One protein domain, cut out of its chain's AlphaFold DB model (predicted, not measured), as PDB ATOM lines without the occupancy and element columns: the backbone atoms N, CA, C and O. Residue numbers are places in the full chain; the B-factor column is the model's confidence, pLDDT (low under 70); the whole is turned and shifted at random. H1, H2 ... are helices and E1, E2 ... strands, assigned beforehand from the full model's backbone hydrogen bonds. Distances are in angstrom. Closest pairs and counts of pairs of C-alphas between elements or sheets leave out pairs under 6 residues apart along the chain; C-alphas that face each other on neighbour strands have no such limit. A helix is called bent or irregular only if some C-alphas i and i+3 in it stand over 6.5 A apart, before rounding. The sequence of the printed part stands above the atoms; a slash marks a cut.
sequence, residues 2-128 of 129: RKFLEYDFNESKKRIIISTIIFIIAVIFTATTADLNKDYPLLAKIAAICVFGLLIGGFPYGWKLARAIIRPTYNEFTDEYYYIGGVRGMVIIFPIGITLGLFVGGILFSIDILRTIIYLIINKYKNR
ATOM      1  N   ARG A   2      22.395 -19.460  39.054       69.06
ATOM      2  CA  ARG A   2      22.015 -19.637  37.627       69.06
ATOM      3  C   ARG A   2      23.184 -19.542  36.630       69.06
ATOM      4  O   ARG A   2      23.361 -20.449  35.833       69.06
ATOM      5  N   LYS A   3      24.023 -18.501  36.742       78.88
ATOM      6  CA  LYS A   3      25.216 -18.321  35.889       78.88
ATOM      7  C   LYS A   3      26.218 -19.481  36.000       78.88
ATOM      8  O   LYS A   3      26.887 -19.805  35.031       78.88
ATOM      9  N   PHE A   4      26.294 -20.113  37.175       76.50
ATOM     10  CA  PHE A   4      27.151 -21.277  37.405       76.50
ATOM     11  C   PHE A   4      26.608 -22.526  36.697       76.50
ATOM     12  O   PHE A   4      27.357 -23.187  35.992       76.50
ATOM     13  N   LEU A   5      25.303 -22.804  36.818       74.94
ATOM     14  CA  LEU A   5      24.661 -23.935  36.133       74.94
ATOM     15  C   LEU A   5      24.718 -23.807  34.606       74.94
ATOM     16  O   LEU A   5      24.912 -24.794  33.909       74.94
ATOM     17  N   GLU A   6      24.568 -22.591  34.088       78.81
ATOM     18  CA  GLU A   6      24.638 -22.318  32.652       78.81
ATOM     19  C   GLU A   6      26.068 -22.454  32.104       78.81
ATOM     20  O   GLU A   6      26.272 -23.012  31.026       78.81
ATOM     21  N   TYR A   7      27.070 -22.007  32.869       83.00
ATOM     22  CA  TYR A   7      28.479 -22.242  32.556       83.00
ATOM     23  C   TYR A   7      28.821 -23.741  32.562       83.00
ATOM     24  O   TYR A   7      29.382 -24.237  31.586       83.00
ATOM     25  N   ASP A   8      28.435 -24.465  33.619       76.12
ATOM     26  CA  ASP A   8      28.690 -25.908  33.756       76.12
ATOM     27  C   ASP A   8      28.010 -26.692  32.620       76.12
ATOM     28  O   ASP A   8      28.651 -27.509  31.964       76.12
ATOM     29  N   PHE A   9      26.763 -26.350  32.274       81.00
ATOM     30  CA  PHE A   9      26.057 -26.926  31.126       81.00
ATOM     31  C   PHE A   9      26.774 -26.670  29.796       81.00
ATOM     32  O   PHE A   9      26.927 -27.593  28.996       81.00
ATOM     33  N   ASN A  10      27.222 -25.440  29.533       82.00
ATOM     34  CA  ASN A  10      27.906 -25.113  28.280       82.00
ATOM     35  C   ASN A  10      29.239 -25.855  28.142       82.00
ATOM     36  O   ASN A  10      29.583 -26.313  27.049       82.00
ATOM     37  N   GLU A  11      29.971 -26.011  29.240       80.62
ATOM     38  CA  GLU A  11      31.214 -26.774  29.271       80.62
ATOM     39  C   GLU A  11      30.977 -28.282  29.094       80.62
ATOM     40  O   GLU A  11      31.646 -28.909  28.266       80.62
ATOM     41  N   SER A  12      29.992 -28.869  29.783       79.69
ATOM     42  CA  SER A  12      29.606 -30.277  29.592       79.69
ATOM     43  C   SER A  12      29.098 -30.539  28.172       79.69
ATOM     44  O   SER A  12      29.493 -31.521  27.542       79.69
ATOM     45  N   LYS A  13      28.298 -29.629  27.605       81.06
ATOM     46  CA  LYS A  13      27.747 -29.745  26.246       81.06
ATOM     47  C   LYS A  13      28.839 -29.832  25.181       81.06
ATOM     48  O   LYS A  13      28.746 -30.684  24.301       81.06
ATOM     49  N   LYS A  14      29.878 -28.989  25.253       80.56
ATOM     50  CA  LYS A  14      31.013 -29.043  24.308       80.56
ATOM     51  C   LYS A  14      31.673 -30.421  24.315       80.56
ATOM     52  O   LYS A  14      31.954 -30.967  23.253       80.56
ATOM     53  N   ARG A  15      31.884 -30.993  25.504       78.25
ATOM     54  CA  ARG A  15      32.500 -32.317  25.659       78.25
ATOM     55  C   ARG A  15      31.598 -33.419  25.121       78.25
ATOM     56  O   ARG A  15      32.067 -34.232  24.337       78.25
ATOM     57  N   ILE A  16      30.308 -33.391  25.454       80.19
ATOM     58  CA  ILE A  16      29.321 -34.357  24.952       80.19
ATOM     59  C   ILE A  16      29.264 -34.350  23.424       80.19
ATOM     60  O   ILE A  16      29.346 -35.416  22.829       80.19
ATOM     61  N   ILE A  17      29.203 -33.178  22.780       80.12
ATOM     62  CA  ILE A  17      29.139 -33.082  21.311       80.12
ATOM     63  C   ILE A  17      30.356 -33.741  20.655       80.12
ATOM     64  O   ILE A  17      30.193 -34.563  19.754       80.12
ATOM     65  N   ILE A  18      31.567 -33.412  21.114       76.38
ATOM     66  CA  ILE A  18      32.806 -33.982  20.564       76.38
ATOM     67  C   ILE A  18      32.813 -35.504  20.745       76.38
ATOM     68  O   ILE A  18      33.076 -36.240  19.795       76.38
ATOM     69  N   SER A  19      32.457 -35.979  21.937       73.62
ATOM     70  CA  SER A  19      32.362 -37.404  22.252       73.62
ATOM     71  C   SER A  19      31.337 -38.135  21.384       73.62
ATOM     72  O   SER A  19      31.612 -39.233  20.907       73.62
ATOM     73  N   THR A  20      30.178 -37.522  21.121       76.69
ATOM     74  CA  THR A  20      29.146 -38.077  20.235       76.69
ATOM     75  C   THR A  20      29.638 -38.180  18.793       76.69
ATOM     76  O   THR A  20      29.396 -39.199  18.154       76.69
ATOM     77  N   ILE A  21      30.360 -37.177  18.281       80.06
ATOM     78  CA  ILE A  21      30.935 -37.223  16.925       80.06
ATOM     79  C   ILE A  21      31.927 -38.386  16.804       80.06
ATOM     80  O   ILE A  21      31.813 -39.193  15.884       80.06
ATOM     81  N   ILE A  22      32.864 -38.510  17.750       77.25
ATOM     82  CA  ILE A  22      33.861 -39.594  17.738       77.25
ATOM     83  C   ILE A  22      33.172 -40.960  17.856       77.25
ATOM     84  O   ILE A  22      33.549 -41.908  17.172       77.25
ATOM     85  N   PHE A  23      32.130 -41.055  18.680       78.31
ATOM     86  CA  PHE A  23      31.339 -42.269  18.822       78.31
ATOM     87  C   PHE A  23      30.626 -42.663  17.523       78.31
ATOM     88  O   PHE A  23      30.701 -43.822  17.128       78.31
ATOM     89  N   ILE A  24      29.995 -41.718  16.820       80.12
ATOM     90  CA  ILE A  24      29.362 -41.980  15.517       80.12
ATOM     91  C   ILE A  24      30.402 -42.485  14.511       80.12
ATOM     92  O   ILE A  24      30.157 -43.484  13.839       80.12
ATOM     93  N   ILE A  25      31.579 -41.855  14.447       80.12
ATOM     94  CA  ILE A  25      32.681 -42.300  13.578       80.12
ATOM     95  C   ILE A  25      33.101 -43.734  13.928       80.12
ATOM     96  O   ILE A  25      33.243 -44.563  13.031       80.12
ATOM     97  N   ALA A  26      33.250 -44.053  15.216       73.25
ATOM     98  CA  ALA A  26      33.620 -45.392  15.674       73.25
ATOM     99  C   ALA A  26      32.552 -46.447  15.345       73.25
ATOM    100  O   ALA A  26      32.888 -47.558  14.933       73.25
ATOM    101  N   VAL A  27      31.268 -46.102  15.481       75.19
ATOM    102  CA  VAL A  27      30.150 -46.981  15.111       75.19
ATOM    103  C   VAL A  27      30.137 -47.229  13.605       75.19
ATOM    104  O   VAL A  27      30.034 -48.382  13.198       75.19
ATOM    105  N   ILE A  28      30.299 -46.188  12.780       79.56
ATOM    106  CA  ILE A  28      30.369 -46.324  11.315       79.56
ATOM    107  C   ILE A  28      31.560 -47.200  10.926       79.56
ATOM    108  O   ILE A  28      31.386 -48.161  10.183       79.56
ATOM    109  N   PHE A  29      32.744 -46.927  11.477       77.31
ATOM    110  CA  PHE A  29      33.944 -47.721  11.218       77.31
ATOM    111  C   PHE A  29      33.724 -49.196  11.568       77.31
ATOM    112  O   PHE A  29      34.005 -50.078  10.757       77.31
ATOM    113  N   THR A  30      33.147 -49.472  12.740       72.12
ATOM    114  CA  THR A  30      32.833 -50.840  13.174       72.12
ATOM    115  C   THR A  30      31.795 -51.485  12.260       72.12
ATOM    116  O   THR A  30      31.969 -52.629  11.871       72.12
ATOM    117  N   ALA A  31      30.752 -50.766  11.843       71.19
ATOM    118  CA  ALA A  31      29.749 -51.290  10.916       71.19
ATOM    119  C   ALA A  31      30.333 -51.615   9.529       71.19
ATOM    120  O   ALA A  31      29.878 -52.555   8.888       71.19
ATOM    121  N   THR A  32      31.345 -50.867   9.075       75.44
ATOM    122  CA  THR A  32      32.023 -51.117   7.789       75.44
ATOM    123  C   THR A  32      33.096 -52.204   7.843       75.44
ATOM    124  O   THR A  32      33.461 -52.738   6.800       75.44
ATOM    125  N   THR A  33      33.629 -52.518   9.028       70.94
ATOM    126  CA  THR A  33      34.772 -53.439   9.197       70.94
ATOM    127  C   THR A  33      34.414 -54.737   9.911       70.94
ATOM    128  O   THR A  33      35.128 -55.729   9.769       70.94
ATOM    129  N   ALA A  34      33.327 -54.760  10.681       63.25
ATOM    130  CA  ALA A  34      32.872 -55.953  11.368       63.25
ATOM    131  C   ALA A  34      32.112 -56.864  10.402       63.25
ATOM    132  O   ALA A  34      31.198 -56.436   9.702       63.25
ATOM    133  N   ASP A  35      32.456 -58.149  10.430       62.72
ATOM    134  CA  ASP A  35      31.666 -59.197   9.797       62.72
ATOM    135  C   ASP A  35      30.330 -59.322  10.552       62.72
ATOM    136  O   ASP A  35      30.225 -59.951  11.612       62.72
ATOM    137  N   LEU A  36      29.317 -58.612  10.048       56.44
ATOM    138  CA  LEU A  36      27.988 -58.461  10.651       56.44
ATOM    139  C   LEU A  36      27.219 -59.793  10.770       56.44
ATOM    140  O   LEU A  36      26.187 -59.828  11.440       56.44
ATOM    141  N   ASN A  37      27.741 -60.878  10.187       55.84
ATOM    142  CA  ASN A  37      27.158 -62.223  10.180       55.84
ATOM    143  C   ASN A  37      27.289 -62.996  11.501       55.84
ATOM    144  O   ASN A  37      26.789 -64.113  11.609       55.84
ATOM    145  N   LYS A  38      27.960 -62.451  12.523       62.44
ATOM    146  CA  LYS A  38      27.976 -63.092  13.845       62.44
ATOM    147  C   LYS A  38      26.686 -62.781  14.614       62.44
ATOM    148  O   LYS A  38      26.427 -61.627  14.989       62.44
ATOM    149  N   ASP A  39      25.931 -63.836  14.917       65.81
ATOM    150  CA  ASP A  39      24.736 -63.847  15.772       65.81
ATOM    151  C   ASP A  39      25.074 -63.576  17.248       65.81
ATOM    152  O   ASP A  39      24.844 -64.385  18.146       65.81
ATOM    153  N   TYR A  40      25.647 -62.409  17.542       66.19
ATOM    154  CA  TYR A  40      25.701 -61.931  18.918       66.19
ATOM    155  C   TYR A  40      24.307 -61.462  19.360       66.19
ATOM    156  O   TYR A  40      23.645 -60.741  18.601       66.19
ATOM    157  N   PRO A  41      23.882 -61.780  20.598       77.94
ATOM    158  CA  PRO A  41      22.632 -61.285  21.159       77.94
ATOM    159  C   PRO A  41      22.549 -59.758  21.065       77.94
ATOM    160  O   PRO A  41      23.511 -59.057  21.392       77.94
ATOM    161  N   LEU A  42      21.388 -59.228  20.669       72.75
ATOM    162  CA  LEU A  42      21.157 -57.786  20.510       72.75
ATOM    163  C   LEU A  42      21.557 -56.989  21.765       72.75
ATOM    164  O   LEU A  42      22.176 -55.932  21.662       72.75
ATOM    165  N   LEU A  43      21.275 -57.535  22.950       71.31
ATOM    166  CA  LEU A  43      21.632 -56.928  24.231       71.31
ATOM    167  C   LEU A  43      23.151 -56.754  24.399       71.31
ATOM    168  O   LEU A  43      23.599 -55.709  24.863       71.31
ATOM    169  N   ALA A  44      23.947 -57.741  23.977       72.06
ATOM    170  CA  ALA A  44      25.405 -57.672  24.041       72.06
ATOM    171  C   ALA A  44      25.958 -56.621  23.066       72.06
ATOM    172  O   ALA A  44      26.874 -55.879  23.419       72.06
ATOM    173  N   LYS A  45      25.353 -56.497  21.875       70.88
ATOM    174  CA  LYS A  45      25.690 -55.447  20.900       70.88
ATOM    175  C   LYS A  45      25.408 -54.052  21.474       70.88
ATOM    176  O   LYS A  45      26.276 -53.186  21.421       70.88
ATOM    177  N   ILE A  46      24.242 -53.848  22.093       71.88
ATOM    178  CA  ILE A  46      23.862 -52.565  22.714       71.88
ATOM    179  C   ILE A  46      24.773 -52.227  23.900       71.88
ATOM    180  O   ILE A  46      25.244 -51.095  24.008       71.88
ATOM    181  N   ALA A  47      25.058 -53.198  24.771       71.62
ATOM    182  CA  ALA A  47      25.949 -52.999  25.911       71.62
ATOM    183  C   ALA A  47      27.370 -52.630  25.458       71.62
ATOM    184  O   ALA A  47      27.944 -51.671  25.973       71.62
ATOM    185  N   ALA A  48      27.905 -53.324  24.448       72.88
ATOM    186  CA  ALA A  48      29.206 -53.002  23.868       72.88
ATOM    187  C   ALA A  48      29.227 -51.575  23.308       72.88
ATOM    188  O   ALA A  48      30.119 -50.803  23.641       72.88
ATOM    189  N   ILE A  49      28.210 -51.195  22.531       74.12
ATOM    190  CA  ILE A  49      28.050 -49.840  21.986       74.12
ATOM    191  C   ILE A  49      28.037 -48.794  23.114       74.12
ATOM    192  O   ILE A  49      28.745 -47.793  23.031       74.12
ATOM    193  N   CYS A  50      27.309 -49.033  24.207       70.88
ATOM    194  CA  CYS A  50      27.286 -48.119  25.353       70.88
ATOM    195  C   CYS A  50      28.662 -47.993  26.023       70.88
ATOM    196  O   CYS A  50      29.111 -46.880  26.298       70.88
ATOM    197  N   VAL A  51      29.358 -49.111  26.249       74.06
ATOM    198  CA  VAL A  51      30.706 -49.120  26.839       74.06
ATOM    199  C   VAL A  51      31.702 -48.394  25.936       74.06
ATOM    200  O   VAL A  51      32.460 -47.556  26.418       74.06
ATOM    201  N   PHE A  52      31.663 -48.633  24.624       72.69
ATOM    202  CA  PHE A  52      32.490 -47.908  23.659       72.69
ATOM    203  C   PHE A  52      32.197 -46.406  23.672       72.69
ATOM    204  O   PHE A  52      33.132 -45.607  23.689       72.69
ATOM    205  N   GLY A  53      30.924 -46.009  23.732       71.88
ATOM    206  CA  GLY A  53      30.531 -44.605  23.851       71.88
ATOM    207  C   GLY A  53      31.063 -43.941  25.120       71.88
ATOM    208  O   GLY A  53      31.553 -42.813  25.061       71.88
ATOM    209  N   LEU A  54      31.045 -44.647  26.253       74.00
ATOM    210  CA  LEU A  54      31.609 -44.159  27.515       74.00
ATOM    211  C   LEU A  54      33.137 -44.057  27.474       74.00
ATOM    212  O   LEU A  54      33.688 -43.071  27.959       74.00
ATOM    213  N   LEU A  55      33.825 -45.032  26.876       76.06
ATOM    214  CA  LEU A  55      35.285 -45.014  26.730       76.06
ATOM    215  C   LEU A  55      35.743 -43.870  25.820       76.06
ATOM    216  O   LEU A  55      36.668 -43.135  26.163       76.06
ATOM    217  N   ILE A  56      35.058 -43.682  24.691       76.00
ATOM    218  CA  ILE A  56      35.310 -42.582  23.757       76.00
ATOM    219  C   ILE A  56      35.004 -41.243  24.423       76.00
ATOM    220  O   ILE A  56      35.813 -40.319  24.359       76.00
ATOM    221  N   GLY A  57      33.862 -41.134  25.103       72.44
ATOM    222  CA  GLY A  57      33.480 -39.892  25.758       72.44
ATOM    223  C   GLY A  57      34.345 -39.534  26.960       72.44
ATOM    224  O   GLY A  57      34.568 -38.357  27.246       72.44
ATOM    225  N   GLY A  58      34.899 -40.551  27.614       75.75
ATOM    226  CA  GLY A  58      35.892 -40.426  28.664       75.75
ATOM    227  C   GLY A  58      37.305 -40.136  28.169       75.75
ATOM    228  O   GLY A  58      38.142 -39.704  28.960       75.75
ATOM    229  N   PHE A  59      37.591 -40.314  26.879       79.19
ATOM    230  CA  PHE A  59      38.939 -40.172  26.331       79.19
ATOM    231  C   PHE A  59      39.607 -38.820  26.648       79.19
ATOM    232  O   PHE A  59      40.750 -38.834  27.105       79.19
ATOM    233  N   PRO A  60      38.947 -37.648  26.522       73.38
ATOM    234  CA  PRO A  60      39.582 -36.361  26.832       73.38
ATOM    235  C   PRO A  60      40.011 -36.232  28.299       73.38
ATOM    236  O   PRO A  60      41.018 -35.591  28.613       73.38
ATOM    237  N   TYR A  61      39.245 -36.841  29.202       74.81
ATOM    238  CA  TYR A  61      39.545 -36.899  30.628       74.81
ATOM    239  C   TYR A  61      40.675 -37.882  30.915       74.81
ATOM    240  O   TYR A  61      41.638 -37.539  31.603       74.81
ATOM    241  N   GLY A  62      40.594 -39.069  30.318       76.38
ATOM    242  CA  GLY A  62      41.607 -40.100  30.466       76.38
ATOM    243  C   GLY A  62      42.959 -39.689  29.923       76.38
ATOM    244  O   GLY A  62      43.975 -39.910  30.569       76.38
ATOM    245  N   TRP A  63      42.975 -38.976  28.802       75.38
ATOM    246  CA  TRP A  63      44.185 -38.428  28.206       75.38
ATOM    247  C   TRP A  63      44.879 -37.395  29.103       75.38
ATOM    248  O   TRP A  63      46.107 -37.315  29.149       75.38
ATOM    249  N   LYS A  64      44.117 -36.578  29.842       79.25
ATOM    250  CA  LYS A  64      44.695 -35.643  30.824       79.25
ATOM    251  C   LYS A  64      45.314 -36.388  32.005       79.25
ATOM    252  O   LYS A  64      46.414 -36.031  32.415       79.25
ATOM    253  N   LEU A  65      44.637 -37.420  32.509       74.88
ATOM    254  CA  LEU A  65      45.128 -38.230  33.623       74.88
ATOM    255  C   LEU A  65      46.366 -39.046  33.227       74.88
ATOM    256  O   LEU A  65      47.376 -38.998  33.922       74.88
ATOM    257  N   ALA A  66      46.331 -39.713  32.071       74.38
ATOM    258  CA  ALA A  66      47.455 -40.473  31.534       74.38
ATOM    259  C   ALA A  66      48.697 -39.581  31.373       74.38
ATOM    260  O   ALA A  66      49.775 -39.929  31.843       74.38
ATOM    261  N   ARG A  67      48.539 -38.370  30.816       79.06
ATOM    262  CA  ARG A  67      49.641 -37.396  30.718       79.06
ATOM    263  C   ARG A  67      50.167 -36.915  32.065       79.06
ATOM    264  O   ARG A  67      51.318 -36.504  32.123       79.06
ATOM    265  N   ALA A  68      49.349 -36.906  33.113       80.12
ATOM    266  CA  ALA A  68      49.796 -36.545  34.455       80.12
ATOM    267  C   ALA A  68      50.605 -37.677  35.104       80.12
ATOM    268  O   ALA A  68      51.622 -37.406  35.734       80.12
ATOM    269  N   ILE A  69      50.183 -38.929  34.904       75.19
ATOM    270  CA  ILE A  69      50.857 -40.128  35.426       75.19
ATOM    271  C   ILE A  69      52.206 -40.352  34.729       75.19
ATOM    272  O   ILE A  69      53.177 -40.747  35.363       75.19
ATOM    273  N   ILE A  70      52.287 -40.061  33.431       76.81
ATOM    274  CA  ILE A  70      53.475 -40.296  32.595       76.81
ATOM    275  C   ILE A  70      54.363 -39.036  32.572       76.81
ATOM    276  O   ILE A  70      55.001 -38.734  31.568       76.81
ATOM    277  N   ARG A  71      54.387 -38.229  33.641       80.81
ATOM    278  CA  ARG A  71      55.286 -37.065  33.695       80.81
ATOM    279  C   ARG A  71      56.708 -37.507  34.045       80.81
ATOM    280  O   ARG A  71      56.877 -38.247  35.014       80.81
ATOM    281  N   PRO A  72      57.726 -37.060  33.290       80.94
ATOM    282  CA  PRO A  72      59.108 -37.301  33.671       80.94
ATOM    283  C   PRO A  72      59.430 -36.543  34.963       80.94
ATOM    284  O   PRO A  72      58.920 -35.446  35.198       80.94
ATOM    285  N   THR A  73      60.266 -37.148  35.800       81.44
ATOM    286  CA  THR A  73      60.779 -36.546  37.035       81.44
ATOM    287  C   THR A  73      62.139 -35.926  36.744       81.44
ATOM    288  O   THR A  73      62.916 -36.483  35.972       81.44
ATOM    289  N   TYR A  74      62.408 -34.761  37.323       83.69
ATOM    290  CA  TYR A  74      63.693 -34.086  37.179       83.69
ATOM    291  C   TYR A  74      64.674 -34.587  38.243       83.69
ATOM    292  O   TYR A  74      64.308 -34.678  39.417       83.69
ATOM    293  N   ASN A  75      65.895 -34.931  37.832       82.50
ATOM    294  CA  ASN A  75      66.982 -35.285  38.738       82.50
ATOM    295  C   ASN A  75      67.926 -34.096  38.932       82.50
ATOM    296  O   ASN A  75      68.649 -33.731  38.007       82.50
ATOM    297  N   GLU A  76      67.995 -33.562  40.147       84.31
ATOM    298  CA  GLU A  76      68.916 -32.470  40.490       84.31
ATOM    299  C   GLU A  76      70.394 -32.900  40.448       84.31
ATOM    300  O   GLU A  76      71.272 -32.068  40.245       84.31
ATOM    301  N   PHE A  77      70.692 -34.198  40.604       80.12
ATOM    302  CA  PHE A  77      72.069 -34.707  40.639       80.12
ATOM    303  C   PHE A  77      72.670 -34.975  39.256       80.12
ATOM    304  O   PHE A  77      73.890 -34.961  39.112       80.12
ATOM    305  N   THR A  78      71.835 -35.261  38.253       83.06
ATOM    306  CA  THR A  78      72.283 -35.556  36.880       83.06
ATOM    307  C   THR A  78      71.833 -34.508  35.866       83.06
ATOM    308  O   THR A  78      72.174 -34.643  34.701       83.06
ATOM    309  N   ASP A  79      71.083 -33.487  36.294       85.38
ATOM    310  CA  ASP A  79      70.490 -32.437  35.449       85.38
ATOM    311  C   ASP A  79      69.652 -32.984  34.274       85.38
ATOM    312  O   ASP A  79      69.601 -32.434  33.176       85.38
ATOM    313  N   GLU A  80      68.977 -34.115  34.504       83.38
ATOM    314  CA  GLU A  80      68.250 -34.853  33.470       83.38
ATOM    315  C   GLU A  80      66.818 -35.190  33.892       83.38
ATOM    316  O   GLU A  80      66.518 -35.476  35.056       83.38
ATOM    317  N   TYR A  81      65.919 -35.207  32.906       81.19
ATOM    318  CA  TYR A  81      64.561 -35.718  33.060       81.19
ATOM    319  C   TYR A  81      64.536 -37.219  32.806       81.19
ATOM    320  O   TYR A  81      64.881 -37.681  31.720       81.19
ATOM    321  N   TYR A  82      64.048 -37.979  33.780       76.00
ATOM    322  CA  TYR A  82      63.947 -39.426  33.675       76.00
ATOM    323  C   TYR A  82      62.542 -39.912  34.017       76.00
ATOM    324  O   TYR A  82      61.805 -39.336  34.819       76.00
ATOM    325  N   TYR A  83      62.155 -41.012  33.384       74.94
ATOM    326  CA  TYR A  83      60.947 -41.737  33.748       74.94
ATOM    327  C   TYR A  83      61.272 -42.729  34.858       74.94
ATOM    328  O   TYR A  83      62.305 -43.403  34.823       74.94
ATOM    329  N   ILE A  84      60.373 -42.847  35.833       69.75
ATOM    330  CA  ILE A  84      60.502 -43.822  36.917       69.75
ATOM    331  C   ILE A  84      60.572 -45.229  36.295       69.75
ATOM    332  O   ILE A  84      59.654 -45.658  35.595       69.75
ATOM    333  N   GLY A  85      61.690 -45.932  36.506       72.56
ATOM    334  CA  GLY A  85      61.959 -47.251  35.913       72.56
ATOM    335  C   GLY A  85      62.521 -47.241  34.479       72.56
ATOM    336  O   GLY A  85      62.624 -48.304  33.860       72.56
ATOM    337  N   GLY A  86      62.891 -46.076  33.936       78.12
ATOM    338  CA  GLY A  86      63.472 -45.928  32.596       78.12
ATOM    339  C   GLY A  86      62.534 -46.381  31.468       78.12
ATOM    340  O   GLY A  86      61.315 -46.425  31.631       78.12
ATOM    341  N   VAL A  87      63.100 -46.768  30.317       74.00
ATOM    342  CA  VAL A  87      62.326 -47.241  29.146       74.00
ATOM    343  C   VAL A  87      61.439 -48.441  29.499       74.00
ATOM    344  O   VAL A  87      60.290 -48.511  29.075       74.00
ATOM    345  N   ARG A  88      61.939 -49.367  30.329       74.38
ATOM    346  CA  ARG A  88      61.191 -50.566  30.747       74.38
ATOM    347  C   ARG A  88      60.016 -50.228  31.668       74.38
ATOM    348  O   ARG A  88      58.937 -50.782  31.491       74.38
ATOM    349  N   GLY A  89      60.201 -49.295  32.603       74.06
ATOM    350  CA  GLY A  89      59.121 -48.778  33.446       74.06
ATOM    351  C   GLY A  89      58.046 -48.067  32.628       74.06
ATOM    352  O   GLY A  89      56.857 -48.291  32.844       74.06
ATOM    353  N   MET A  90      58.446 -47.295  31.612       74.50
ATOM    354  CA  MET A  90      57.516 -46.575  30.738       74.50
ATOM    355  C   MET A  90      56.589 -47.515  29.953       74.50
ATOM    356  O   MET A  90      55.401 -47.227  29.835       74.50
ATOM    357  N   VAL A  91      57.090 -48.664  29.486       79.12
ATOM    358  CA  VAL A  91      56.284 -49.683  28.779       79.12
ATOM    359  C   VAL A  91      55.163 -50.254  29.655       79.12
ATOM    360  O   VAL A  91      54.128 -50.652  29.130       79.12
ATOM    361  N   ILE A  92      55.329 -50.263  30.981       78.88
ATOM    362  CA  ILE A  92      54.321 -50.760  31.929       78.88
ATOM    363  C   ILE A  92      53.405 -49.623  32.403       78.88
ATOM    364  O   ILE A  92      52.184 -49.770  32.443       78.88
ATOM    365  N   ILE A  93      53.983 -48.467  32.732       76.31
ATOM    366  CA  ILE A  93      53.253 -47.310  33.266       76.31
ATOM    367  C   ILE A  93      52.332 -46.700  32.203       76.31
ATOM    368  O   ILE A  93      51.238 -46.243  32.533       76.31
ATOM    369  N   PHE A  94      52.731 -46.716  30.929       78.69
ATOM    370  CA  PHE A  94      51.954 -46.113  29.847       78.69
ATOM    371  C   PHE A  94      50.596 -46.809  29.620       78.69
ATOM    372  O   PHE A  94      49.576 -46.117  29.699       78.69
ATOM    373  N   PRO A  95      50.514 -48.145  29.436       79.62
ATOM    374  CA  PRO A  95      49.235 -48.850  29.364       79.62
ATOM    375  C   PRO A  95      48.377 -48.661  30.614       79.62
ATOM    376  O   PRO A  95      47.191 -48.375  30.491       79.62
ATOM    377  N   ILE A  96      48.970 -48.745  31.813       80.44
ATOM    378  CA  ILE A  96      48.240 -48.565  33.078       80.44
ATOM    379  C   ILE A  96      47.637 -47.159  33.159       80.44
ATOM    380  O   ILE A  96      46.460 -47.008  33.487       80.44
ATOM    381  N   GLY A  97      48.416 -46.131  32.819       77.50
ATOM    382  CA  GLY A  97      47.962 -44.744  32.791       77.50
ATOM    383  C   GLY A  97      46.822 -44.523  31.798       77.50
ATOM    384  O   GLY A  97      45.865 -43.819  32.119       77.50
ATOM    385  N   ILE A  98      46.878 -45.162  30.625       78.50
ATOM    386  CA  ILE A  98      45.787 -45.132  29.640       78.50
ATOM    387  C   ILE A  98      44.547 -45.841  30.179       78.50
ATOM    388  O   ILE A  98      43.465 -45.263  30.130       78.50
ATOM    389  N   THR A  99      44.675 -47.057  30.711       79.31
ATOM    390  CA  THR A  99      43.537 -47.826  31.230       79.31
ATOM    391  C   THR A  99      42.855 -47.089  32.380       79.31
ATOM    392  O   THR A  99      41.647 -46.867  32.326       79.31
ATOM    393  N   LEU A 100      43.615 -46.630  33.378       79.88
ATOM    394  CA  LEU A 100      43.081 -45.833  34.487       79.88
ATOM    395  C   LEU A 100      42.464 -44.527  33.991       79.88
ATOM    396  O   LEU A 100      41.381 -44.146  34.432       79.88
ATOM    397  N   GLY A 101      43.121 -43.870  33.032       80.19
ATOM    398  CA  GLY A 101      42.595 -42.689  32.371       80.19
ATOM    399  C   GLY A 101      41.227 -42.945  31.746       80.19
ATOM    400  O   GLY A 101      40.289 -42.196  32.005       80.19
ATOM    401  N   LEU A 102      41.084 -44.002  30.952       77.62
ATOM    402  CA  LEU A 102      39.826 -44.348  30.291       77.62
ATOM    403  C   LEU A 102      38.715 -44.681  31.293       77.62
ATOM    404  O   LEU A 102      37.590 -44.218  31.116       77.62
ATOM    405  N   PHE A 103      39.026 -45.409  32.370       80.81
ATOM    406  CA  PHE A 103      38.064 -45.715  33.435       80.81
ATOM    407  C   PHE A 103      37.562 -44.449  34.138       80.81
ATOM    408  O   PHE A 103      36.358 -44.193  34.182       80.81
ATOM    409  N   VAL A 104      38.480 -43.625  34.650       82.00
ATOM    410  CA  VAL A 104      38.135 -42.364  35.328       82.00
ATOM    411  C   VAL A 104      37.424 -41.420  34.364       82.00
ATOM    412  O   VAL A 104      36.448 -40.766  34.727       82.00
ATOM    413  N   GLY A 105      37.873 -41.381  33.114       81.12
ATOM    414  CA  GLY A 105      37.264 -40.572  32.080       81.12
ATOM    415  C   GLY A 105      35.824 -40.972  31.788       81.12
ATOM    416  O   GLY A 105      34.969 -40.094  31.702       81.12
ATOM    417  N   GLY A 106      35.533 -42.271  31.694       78.50
ATOM    418  CA  GLY A 106      34.172 -42.775  31.499       78.50
ATOM    419  C   GLY A 106      33.233 -42.393  32.648       78.50
ATOM    420  O   GLY A 106      32.083 -42.009  32.413       78.50
ATOM    421  N   ILE A 107      33.733 -42.405  33.890       82.69
ATOM    422  CA  ILE A 107      32.985 -41.940  35.071       82.69
ATOM    423  C   ILE A 107      32.693 -40.437  34.967       82.69
ATOM    424  O   ILE A 107      31.541 -40.021  35.096       82.69
ATOM    425  N   LEU A 108      33.710 -39.615  34.690       81.62
ATOM    426  CA  LEU A 108      33.550 -38.160  34.561       81.62
ATOM    427  C   LEU A 108      32.607 -37.782  33.412       81.62
ATOM    428  O   LEU A 108      31.797 -36.867  33.548       81.62
ATOM    429  N   PHE A 109      32.657 -38.523  32.309       81.75
ATOM    430  CA  PHE A 109      31.745 -38.344  31.186       81.75
ATOM    431  C   PHE A 109      30.297 -38.709  31.544       81.75
ATOM    432  O   PHE A 109      29.367 -37.985  31.192       81.75
ATOM    433  N   SER A 110      30.097 -39.778  32.317       80.12
ATOM    434  CA  SER A 110      28.772 -40.147  32.834       80.12
ATOM    435  C   SER A 110      28.192 -39.052  33.737       80.12
ATOM    436  O   SER A 110      27.004 -38.736  33.657       80.12
ATOM    437  N   ILE A 111      29.039 -38.416  34.554       84.69
ATOM    438  CA  ILE A 111      28.656 -37.271  35.389       84.69
ATOM    439  C   ILE A 111      28.254 -36.069  34.523       84.69
ATOM    440  O   ILE A 111      27.243 -35.436  34.816       84.69
ATOM    441  N   ASP A 112      28.987 -35.763  33.448       81.69
ATOM    442  CA  ASP A 112      28.622 -34.691  32.506       81.69
ATOM    443  C   ASP A 112      27.240 -34.924  31.871       81.69
ATOM    444  O   ASP A 112      26.435 -33.991  31.775       81.69
ATOM    445  N   ILE A 113      26.940 -36.164  31.466       81.56
ATOM    446  CA  ILE A 113      25.619 -36.539  30.937       81.56
ATOM    447  C   ILE A 113      24.544 -36.289  31.999       81.56
ATOM    448  O   ILE A 113      23.544 -35.624  31.722       81.56
ATOM    449  N   LEU A 114      24.764 -36.764  33.227       84.44
ATOM    450  CA  LEU A 114      23.812 -36.600  34.324       84.44
ATOM    451  C   LEU A 114      23.562 -35.117  34.643       84.44
ATOM    452  O   LEU A 114      22.411 -34.698  34.761       84.44
ATOM    453  N   ARG A 115      24.623 -34.303  34.715       81.56
ATOM    454  CA  ARG A 115      24.533 -32.844  34.922       81.56
ATOM    455  C   ARG A 115      23.715 -32.166  33.828       81.56
ATOM    456  O   ARG A 115      22.854 -31.338  34.125       81.56
ATOM    457  N   THR A 116      23.938 -32.560  32.577       82.81
ATOM    458  CA  THR A 116      23.204 -32.041  31.416       82.81
ATOM    459  C   THR A 116      21.713 -32.376  31.513       82.81
ATOM    460  O   THR A 116      20.871 -31.497  31.322       82.81
ATOM    461  N   ILE A 117      21.370 -33.616  31.875       83.94
ATOM    462  CA  ILE A 117      19.979 -34.057  32.064       83.94
ATOM    463  C   ILE A 117      19.305 -33.272  33.197       83.94
ATOM    464  O   ILE A 117      18.208 -32.747  33.008       83.94
ATOM    465  N   ILE A 118      19.968 -33.138  34.349       83.81
ATOM    466  CA  ILE A 118      19.443 -32.391  35.503       83.81
ATOM    467  C   ILE A 118      19.164 -30.933  35.121       83.81
ATOM    468  O   ILE A 118      18.086 -30.416  35.420       83.81
ATOM    469  N   TYR A 119      20.093 -30.277  34.417       82.88
ATOM    470  CA  TYR A 119      19.898 -28.902  33.953       82.88
ATOM    471  C   TYR A 119      18.674 -28.769  33.036       82.88
ATOM    472  O   TYR A 119      17.853 -27.869  33.227       82.88
ATOM    473  N   LEU A 120      18.514 -29.681  32.070       83.31
ATOM    474  CA  LEU A 120      17.371 -29.680  31.153       83.31
ATOM    475  C   LEU A 120      16.041 -29.868  31.890       83.31
ATOM    476  O   LEU A 120      15.070 -29.176  31.577       83.31
ATOM    477  N   ILE A 121      15.997 -30.762  32.882       84.62
ATOM    478  CA  ILE A 121      14.813 -30.982  33.720       84.62
ATOM    479  C   ILE A 121      14.467 -29.696  34.478       84.62
ATOM    480  O   ILE A 121      13.353 -29.192  34.340       84.62
ATOM    481  N   ILE A 122      15.421 -29.117  35.214       83.44
ATOM    482  CA  ILE A 122      15.199 -27.899  36.013       83.44
ATOM    483  C   ILE A 122      14.726 -26.737  35.131       83.44
ATOM    484  O   ILE A 122      13.769 -26.042  35.478       83.44
ATOM    485  N   ASN A 123      15.357 -26.537  33.971       81.12
ATOM    486  CA  ASN A 123      14.985 -25.468  33.047       81.12
ATOM    487  C   ASN A 123      13.569 -25.668  32.473       81.12
ATOM    488  O   ASN A 123      12.801 -24.715  32.358       81.12
ATOM    489  N   LYS A 124      13.186 -26.917  32.171       81.25
ATOM    490  CA  LYS A 124      11.848 -27.260  31.665       81.25
ATOM    491  C   LYS A 124      10.750 -27.057  32.709       81.25
ATOM    492  O   LYS A 124       9.686 -26.557  32.358       81.25
ATOM    493  N   TYR A 125      10.991 -27.434  33.966       76.44
ATOM    494  CA  TYR A 125      10.035 -27.202  35.058       76.44
ATOM    495  C   TYR A 125       9.824 -25.712  35.316       76.44
ATOM    496  O   TYR A 125       8.699 -25.285  35.551       76.44
ATOM    497  N   LYS A 126      10.887 -24.911  35.210       67.31
ATOM    498  CA  LYS A 126      10.802 -23.471  35.433       67.31
ATOM    499  C   LYS A 126      10.084 -22.715  34.312       67.31
ATOM    500  O   LYS A 126       9.381 -21.770  34.615       67.31
ATOM    501  N   ASN A 127      10.205 -23.139  33.053       67.56
ATOM    502  CA  ASN A 127       9.460 -22.537  31.934       67.56
ATOM    503  C   ASN A 127       7.954 -22.882  31.927       67.56
ATOM    504  O   ASN A 127       7.235 -22.431  31.039       67.56
ATOM    505  N   ARG A 128       7.488 -23.730  32.853       63.47
ATOM    506  CA  ARG A 128       6.069 -24.084  33.034       63.47
ATOM    507  C   ARG A 128       5.400 -23.349  34.206       63.47
ATOM    508  O   ARG A 128       4.203 -23.542  34.395       63.47
TER     509      ARG A 128
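AT A GLANCE: This is residues 2 to 128 of the 129 residues of an uncharacterized protein of Anaerolineaceae bacterium (UniProt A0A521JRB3). Long helices H1 and H3 cross as an X, bent helix H2 packs on both, and strand hairpin E1 and E2 sits at one end. The printed part has 127 residues, with three named helices and two named strands in the order H1, H2, E1, E2, H3 along the chain; its class is mostly helix, and the whole is loose, with a radius of gyration of the C-alphas of 19.8 A and spans of 67 by 51 by 19 A.

IN THESE COORDINATES: Find E1, residues 73 to 75, and E2, 80 to 82. From C-alpha 86 at (63.472, -45.928, 32.596), H3 runs 57.3 A to residue 126. From C-alpha 2 at (22.015, -19.637, 37.627), H1 runs 46.0 A to residue 33. H2, residues 42 to 69, one helix by its hydrogen bonds, is bent, C-alphas 57 and 60 being 7.1 A apart; its arms are H2a, 42 to 57, and H2b, 60 to 69.

HOW THE PARTS SIT: In antiparallel hairpin E1 and E2, N 73 and O 82 are 2.8 A apart, within hydrogen-bond range. H2b touches H3 residues 93 to 109; the closest C-alphas, Gly 62 and Gly 101, are 3.4 A apart. H1 residues 5 to 16 touch H3 residues 109 to 119, a steep tilt of 59 degrees; closest C-alphas, Ser 12 and Asp 112, 5.4 A. H1 residues 15 to 27 touch H2a; closest C-alphas, Ser 19 and Gly 57, 4.4 A. Each O i to N i+4 pair is within hydrogen-bond range in H1, H2a and H2b, and 35 of 37 in H3.

THE WHOLE: The printed part has no cut and no long link. Residues 28 to 48 stand free; pLDDT is under 70 in 12 residues, among them 34 to 40.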